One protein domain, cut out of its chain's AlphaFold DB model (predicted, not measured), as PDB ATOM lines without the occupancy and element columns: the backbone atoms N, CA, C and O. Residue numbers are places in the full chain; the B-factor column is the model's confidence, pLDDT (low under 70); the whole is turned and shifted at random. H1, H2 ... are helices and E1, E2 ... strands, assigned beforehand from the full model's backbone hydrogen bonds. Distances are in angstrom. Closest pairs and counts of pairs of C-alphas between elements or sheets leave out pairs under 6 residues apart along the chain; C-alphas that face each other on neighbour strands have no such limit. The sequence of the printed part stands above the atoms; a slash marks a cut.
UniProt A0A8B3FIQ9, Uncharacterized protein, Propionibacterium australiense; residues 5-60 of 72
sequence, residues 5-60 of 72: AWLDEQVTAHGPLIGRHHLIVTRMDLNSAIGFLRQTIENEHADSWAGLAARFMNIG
ATOM      1  N   ALA A   5     101.968 143.099 150.717       93.19
ATOM      2  CA  ALA A   5     100.619 142.547 150.878       93.19
ATOM      3  C   ALA A   5     100.114 142.646 152.326       93.19
ATOM      4  O   ALA A   5      99.034 143.163 152.574       93.19
ATOM      5  N   TRP A   6     100.937 142.232 153.293       92.31
ATOM      6  CA  TRP A   6     100.612 142.395 154.711       92.31
ATOM      7  C   TRP A   6     100.383 143.865 155.086       92.31
ATOM      8  O   TRP A   6      99.442 144.173 155.807       92.31
ATOM      9  N   LEU A   7     101.219 144.786 154.595       91.31
ATOM     10  CA  LEU A   7     101.069 146.210 154.899       91.31
ATOM     11  C   LEU A   7      99.753 146.773 154.346       91.31
ATOM     12  O   LEU A   7      99.082 147.534 155.037       91.31
ATOM     13  N   ASP A   8      99.373 146.369 153.135       92.12
ATOM     14  CA  ASP A   8      98.100 146.746 152.517       92.12
ATOM     15  C   ASP A   8      96.895 146.241 153.328       92.12
ATOM     16  O   ASP A   8      95.973 147.009 153.611       92.12
ATOM     17  N   GLU A   9      96.940 144.990 153.803       93.44
ATOM     18  CA  GLU A   9      95.920 144.428 154.698       93.44
ATOM     19  C   GLU A   9      95.798 145.232 155.999       93.44
ATOM     20  O   GLU A   9      94.688 145.557 156.422       93.44
ATOM     21  N   GLN A  10      96.926 145.593 156.622       94.06
ATOM     22  CA  GLN A  10      96.919 146.353 157.873       94.06
ATOM     23  C   GLN A  10      96.308 147.745 157.698       94.06
ATOM     24  O   GLN A  10      95.455 148.145 158.490       94.06
ATOM     25  N   VAL A  11      96.717 148.478 156.660       93.31
ATOM     26  CA  VAL A  11      96.225 149.843 156.424       93.31
ATOM     27  C   VAL A  11      94.753 149.823 156.000       93.31
ATOM     28  O   VAL A  11      93.979 150.700 156.379       93.31
ATOM     29  N   THR A  12      94.333 148.791 155.266       92.44
ATOM     30  CA  THR A  12      92.925 148.603 154.891       92.44
ATOM     31  C   THR A  12      92.048 148.279 156.103       92.44
ATOM     32  O   THR A  12      90.941 148.807 156.209       92.44
ATOM     33  N   ALA A  13      92.524 147.440 157.028       93.75
ATOM     34  CA  ALA A  13      91.751 147.012 158.196       93.75
ATOM     35  C   ALA A  13      91.720 148.049 159.330       93.75
ATOM     36  O   ALA A  13      90.714 148.163 160.031       93.75
ATOM     37  N   HIS A  14      92.814 148.787 159.531       92.25
ATOM     38  CA  HIS A  14      93.009 149.639 160.709       92.25
ATOM     39  C   HIS A  14      93.116 151.134 160.389       92.25
ATOM     40  O   HIS A  14      93.104 151.953 161.307       92.25
ATOM     41  N   GLY A  15      93.160 151.504 159.107       91.38
ATOM     42  CA  GLY A  15      93.352 152.882 158.669       91.38
ATOM     43  C   GLY A  15      94.832 153.269 158.554       91.38
ATOM     44  O   GLY A  15      95.701 152.397 158.506       91.38
ATOM     45  N   PRO A  16      95.141 154.576 158.460       93.94
ATOM     46  CA  PRO A  16      96.507 155.056 158.279       93.94
ATOM     47  C   PRO A  16      97.458 154.584 159.384       93.94
ATOM     48  O   PRO A  16      97.079 154.506 160.552       93.94
ATOM     49  N   LEU A  17      98.709 154.311 159.017       92.31
ATOM     50  CA  LEU A  17      99.752 153.863 159.942       92.31
ATOM     51  C   LEU A  17     100.981 154.766 159.861       92.31
ATOM     52  O   LEU A  17     101.309 155.291 158.797       92.31
ATOM     53  N   ILE A  18     101.702 154.883 160.974       89.69
ATOM     54  CA  ILE A  18     103.008 155.541 161.015       89.69
ATOM     55  C   ILE A  18     104.103 154.477 160.972       89.69
ATOM     56  O   ILE A  18     104.270 153.689 161.902       89.69
ATOM     57  N   GLY A  19     104.847 154.455 159.869       86.19
ATOM     58  CA  GLY A  19     106.192 153.892 159.829       86.19
ATOM     59  C   GLY A  19     107.209 154.942 160.274       86.19
ATOM     60  O   GLY A  19     106.871 156.111 160.423       86.19
ATOM     61  N   ARG A  20     108.477 154.554 160.442       83.62
ATOM     62  CA  ARG A  20     109.544 155.484 160.841       83.62
ATOM     63  C   ARG A  20     109.602 156.691 159.885       83.62
ATOM     64  O   ARG A  20     110.040 156.541 158.745       83.62
ATOM     65  N   HIS A  21     109.116 157.844 160.351       86.88
ATOM     66  CA  HIS A  21     108.963 159.106 159.604       86.88
ATOM     67  C   HIS A  21     108.077 159.043 158.341       86.88
ATOM     68  O   HIS A  21     108.150 159.930 157.492       86.88
ATOM     69  N   HIS A  22     107.256 158.000 158.180       89.00
ATOM     70  CA  HIS A  22     106.425 157.800 156.989       89.00
ATOM     71  C   HIS A  22     104.966 157.581 157.372       89.00
ATOM     72  O   HIS A  22     104.652 156.702 158.172       89.00
ATOM     73  N   LEU A  23     104.067 158.315 156.720       91.81
ATOM     74  CA  LEU A  23     102.636 158.043 156.772       91.81
ATOM     75  C   LEU A  23     102.260 157.048 155.670       91.81
ATOM     76  O   LEU A  23     102.452 157.317 154.484       91.81
ATOM     77  N   ILE A  24     101.707 155.907 156.069       93.00
ATOM     78  CA  ILE A  24     101.308 154.823 155.175       93.00
ATOM     79  C   ILE A  24      99.783 154.840 155.053       93.00
ATOM     80  O   ILE A  24      99.068 154.715 156.048       93.00
ATOM     81  N   VAL A  25      99.292 155.013 153.826       93.56
ATOM     82  CA  VAL A  25      97.866 155.127 153.483       93.56
ATOM     83  C   VAL A  25      97.559 154.321 152.222       93.56
ATOM     84  O   VAL A  25      98.403 154.225 151.335       93.56
ATOM     85  N   THR A  26      96.341 153.786 152.110       90.50
ATOM     86  CA  THR A  26      95.871 153.101 150.887       90.50
ATOM     87  C   THR A  26      95.709 154.072 149.719       90.50
ATOM     88  O   THR A  26      96.024 153.758 148.572       90.50
ATOM     89  N   ARG A  27      95.233 155.289 150.001       90.75
ATOM     90  CA  ARG A  27      95.119 156.383 149.037       90.75
ATOM     91  C   ARG A  27      95.494 157.692 149.709       90.75
ATOM     92  O   ARG A  27      95.007 157.997 150.793       90.75
ATOM     93  N   MET A  28      96.331 158.478 149.039       90.56
ATOM     94  CA  MET A  28      96.704 159.797 149.532       90.56
ATOM     95  C   MET A  28      95.519 160.761 149.413       90.56
ATOM     96  O   MET A  28      95.112 161.124 148.308       90.56
ATOM     97  N   ASP A  29      94.997 161.172 150.563       93.81
ATOM     98  CA  ASP A  29      94.077 162.292 150.726       93.81
ATOM     99  C   ASP A  29      94.650 163.240 151.782       93.81
ATOM    100  O   ASP A  29      94.885 162.848 152.926       93.81
ATOM    101  N   LEU A  30      94.895 164.490 151.393       92.81
ATOM    102  CA  LEU A  30      95.631 165.435 152.231       92.81
ATOM    103  C   LEU A  30      94.865 165.799 153.507       92.81
ATOM    104  O   LEU A  30      95.463 165.909 154.574       92.81
ATOM    105  N   ASN A  31      93.545 165.959 153.417       94.81
ATOM    106  CA  ASN A  31      92.727 166.327 154.571       94.81
ATOM    107  C   ASN A  31      92.697 165.195 155.601       94.81
ATOM    108  O   ASN A  31      92.880 165.439 156.794       94.81
ATOM    109  N   SER A  32      92.531 163.961 155.129       92.50
ATOM    110  CA  SER A  32      92.567 162.758 155.962       92.50
ATOM    111  C   SER A  32      93.945 162.543 156.584       92.50
ATOM    112  O   SER A  32      94.036 162.244 157.772       92.50
ATOM    113  N   ALA A  33      95.022 162.763 155.821       92.56
ATOM    114  CA  ALA A  33      96.391 162.684 156.325       92.56
ATOM    115  C   ALA A  33      96.653 163.706 157.442       92.56
ATOM    116  O   ALA A  33      97.166 163.345 158.500       92.56
ATOM    117  N   ILE A  34      96.254 164.967 157.245       94.50
ATOM    118  CA  ILE A  34      96.388 166.021 158.263       94.50
ATOM    119  C   ILE A  34      95.553 165.687 159.504       94.50
ATOM    120  O   ILE A  34      96.035 165.852 160.623       94.50
ATOM    121  N   GLY A  35      94.313 165.225 159.317       95.25
ATOM    122  CA  GLY A  35      93.430 164.841 160.418       95.25
ATOM    123  C   GLY A  35      94.015 163.709 161.260       95.25
ATOM    124  O   GLY A  35      94.069 163.822 162.483       95.25
ATOM    125  N   PHE A  36      94.526 162.669 160.599       94.31
ATOM    126  CA  PHE A  36      95.197 161.554 161.260       94.31
ATOM    127  C   PHE A  36      96.429 162.020 162.042       94.31
ATOM    128  O   PHE A  36      96.512 161.765 163.239       94.31
ATOM    129  N   LEU A  37      97.342 162.764 161.406       93.12
ATOM    130  CA  LEU A  37      98.561 163.245 162.063       93.12
ATOM    131  C   LEU A  37      98.254 164.145 163.263       93.12
ATOM    132  O   LEU A  37      98.902 164.020 164.300       93.12
ATOM    133  N   ARG A  38      97.247 165.020 163.147       95.06
ATOM    134  CA  ARG A  38      96.794 165.855 164.265       95.06
ATOM    135  C   ARG A  38      96.336 164.992 165.434       95.06
ATOM    136  O   ARG A  38      96.827 165.184 166.539       95.06
ATOM    137  N   GLN A  39      95.457 164.024 165.177       94.12
ATOM    138  CA  GLN A  39      94.970 163.116 166.213       94.12
ATOM    139  C   GLN A  39      96.113 162.302 166.834       94.12
ATOM    140  O   GLN A  39      96.124 162.095 168.044       94.12
ATOM    141  N   THR A  40      97.084 161.841 166.040       92.56
ATOM    142  CA  THR A  40      98.252 161.130 166.573       92.56
ATOM    143  C   THR A  40      99.054 162.024 167.515       92.56
ATOM    144  O   THR A  40      99.337 161.610 168.632       92.56
ATOM    145  N   ILE A  41      99.365 163.255 167.104       91.56
ATOM    146  CA  ILE A  41     100.136 164.210 167.913       91.56
ATOM    147  C   ILE A  41      99.388 164.587 169.198       91.56
ATOM    148  O   ILE A  41      99.996 164.633 170.262       91.56
ATOM    149  N   GLU A  42      98.081 164.840 169.113       94.12
ATOM    150  CA  GLU A  42      97.248 165.234 170.260       94.12
ATOM    151  C   GLU A  42      97.130 164.134 171.325       94.12
ATOM    152  O   GLU A  42      96.930 164.447 172.497       94.12
ATOM    153  N   ASN A  43      97.287 162.865 170.936       93.31
ATOM    154  CA  ASN A  43      97.242 161.720 171.849       93.31
ATOM    155  C   ASN A  43      98.603 161.375 172.480       93.31
ATOM    156  O   ASN A  43      98.667 160.489 173.337       93.31
ATOM    157  N   GLU A  44      99.697 162.024 172.069       92.44
ATOM    158  CA  GLU A  44     101.006 161.782 172.672       92.44
ATOM    159  C   GLU A  44     101.149 162.535 173.997       92.44
ATOM    160  O   GLU A  44     100.976 163.751 174.097       92.44
ATOM    161  N   HIS A  45     101.547 161.794 175.027       92.62
ATOM    162  CA  HIS A  45     101.779 162.322 176.362       92.62
ATOM    163  C   HIS A  45     103.070 161.747 176.948       92.62
ATOM    164  O   HIS A  45     103.426 160.587 176.724       92.62
ATOM    165  N   ALA A  46     103.775 162.566 177.726       93.31
ATOM    166  CA  ALA A  46     104.954 162.161 178.476       93.31
ATOM    167  C   ALA A  46     105.123 163.042 179.716       93.31
ATOM    168  O   ALA A  46     104.710 164.200 179.726       93.31
ATOM    169  N   ASP A  47     105.819 162.516 180.722       95.12
ATOM    170  CA  ASP A  47     106.083 163.229 181.979       95.12
ATOM    171  C   ASP A  47     107.126 164.352 181.832       95.12
ATOM    172  O   ASP A  47     107.395 165.100 182.771       95.12
ATOM    173  N   SER A  48     107.753 164.473 180.659       93.06
ATOM    174  CA  SER A  48     108.747 165.503 180.372       93.06
ATOM    175  C   SER A  48     108.735 165.917 178.906       93.06
ATOM    176  O   SER A  48     108.414 165.126 178.017       93.06
ATOM    177  N   TRP A  49     109.184 167.146 178.647       88.62
ATOM    178  CA  TRP A  49     109.387 167.659 177.292       88.62
ATOM    179  C   TRP A  49     110.355 166.805 176.472       88.62
ATOM    180  O   TRP A  49     110.099 166.555 175.300       88.62
ATOM    181  N   ALA A  50     111.426 166.304 177.093       87.38
ATOM    182  CA  ALA A  50     112.369 165.408 176.431       87.38
ATOM    183  C   ALA A  50     111.709 164.073 176.039       87.38
ATOM    184  O   ALA A  50     111.903 163.591 174.925       87.38
ATOM    185  N   GLY A  51     110.880 163.505 176.922       89.00
ATOM    186  CA  GLY A  51     110.121 162.287 176.630       89.00
ATOM    187  C   GLY A  51     109.083 162.482 175.522       89.00
ATOM    188  O   GLY A  51     108.902 161.593 174.693       89.00
ATOM    189  N   LEU A  52     108.442 163.652 175.470       90.25
ATOM    190  CA  LEU A  52     107.492 163.989 174.409       90.25
ATOM    191  C   LEU A  52     108.203 164.180 173.061       90.25
ATOM    192  O   LEU A  52     107.777 163.616 172.056       90.25
ATOM    193  N   ALA A  53     109.327 164.903 173.045       85.75
ATOM    194  CA  ALA A  53     110.144 165.080 171.845       85.75
ATOM    195  C   ALA A  53     110.619 163.732 171.280       85.75
ATOM    196  O   ALA A  53     110.518 163.499 170.077       85.75
ATOM    197  N   ALA A  54     111.043 162.805 172.146       85.56
ATOM    198  CA  ALA A  54     111.442 161.463 171.731       85.56
ATOM    199  C   ALA A  54     110.311 160.652 171.081       85.56
ATOM    200  O   ALA A  54     110.565 159.850 170.183       85.56
ATOM    201  N   ARG A  55     109.059 160.872 171.491       87.06
ATOM    202  CA  ARG A  55     107.889 160.242 170.862       87.06
ATOM    203  C   ARG A  55     107.628 160.821 169.474       87.06
ATOM    204  O   ARG A  55     107.434 160.055 168.531       87.06
ATOM    205  N   PHE A  56     107.723 162.141 169.331       87.31
ATOM    206  CA  PHE A  56     107.548 162.823 168.046       87.31
ATOM    207  C   PHE A  56     108.596 162.456 166.993       87.31
ATOM    208  O   PHE A  56     108.245 162.414 165.814       87.31
ATOM    209  N   MET A  57     109.823 162.102 167.390       82.81
ATOM    210  CA  MET A  57     110.847 161.602 166.456       82.81
ATOM    211  C   MET A  57     110.365 160.375 165.658       82.81
ATOM    212  O   MET A  57     110.685 160.213 164.489       82.81
ATOM    213  N   ASN A  58     109.488 159.530 166.210       78.50
ATOM    214  CA  ASN A  58     108.955 158.394 165.444       78.50
ATOM    215  C   ASN A  58     107.957 158.807 164.346       78.50
ATOM    216  O   ASN A  58     107.767 158.066 163.379       78.50
ATOM    217  N   ILE A  59     107.322 159.973 164.501       83.81
ATOM    218  CA  ILE A  59     106.232 160.473 163.654       83.81
ATOM    219  C   ILE A  59     106.782 161.278 162.479       83.81
ATOM    220  O   ILE A  59     106.367 161.075 161.338       83.81
ATOM    221  N   GLY A  60     107.717 162.185 162.747       77.88
ATOM    222  CA  GLY A  60     108.307 163.060 161.742       77.88
ATOM    223  C   GLY A  60     109.816 163.022 161.835       77.88
ATOM    224  O   GLY A  60     110.357 162.918 162.931       77.88
TER     225      GLY A  60
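AT A GLANCE: This is residues 5 to 60 of the 72 residues of an uncharacterized protein of Propionibacterium australiense (UniProt A0A8B3FIQ9). A small strand hairpin, E1 and E2, sits near the middle of an elongated arrangement, with H1 at one end, the longest helix, H2, to one side, and H3 at the other end, running back opposite to H2. The 56 printed residues include, in order, H1, E1, E2, H2 and H3, mostly helix, the strands antiparallel. The whole is only just loose, close to compact, with a radius of gyration of the C-alphas of 12.6 A and spans of 37 by 24 by 16 A.

HOW THE PARTS SIT: The closest C-alphas of H1, residues 5 to 14, and E1, residues 17 to 19, are Val 11 and Leu 17, 6.4 A apart. E1 and E2, residues 22 to 24, form an antiparallel hairpin; N 17 and O 24, 3.0 A apart, are within hydrogen-bond range. The closest C-alphas of E2 and H2, residues 30 to 42, are Leu 23 and Ala 33, 7.8 A apart. H2 and H3, residues 49 to 57, are close but not clearly touching, Ile 41 and Phe 56 having the closest C-alphas at 7.5 A; they run opposite ways at a shallow tilt of 30 degrees. H1 is apart from both. Every O i to N i+4 pair in H1, H2 and H3 is within hydrogen-bond range.

IN THESE COORDINATES: H1 begins at C-alpha 5 (100.619, 142.547, 150.878) and is 14.3 A long, E1 6.4 A, E2 6.2 A, H2 18.1 A and H3 12.5 A, ending at C-alpha 57 (110.847, 161.602, 166.456).

THE WHOLE: The farthest C-alphas, Ala 5 and Ser 48, are 38.2 A apart. The printed part has no cut and no long link, and no printed residue is under 70 in pLDDT.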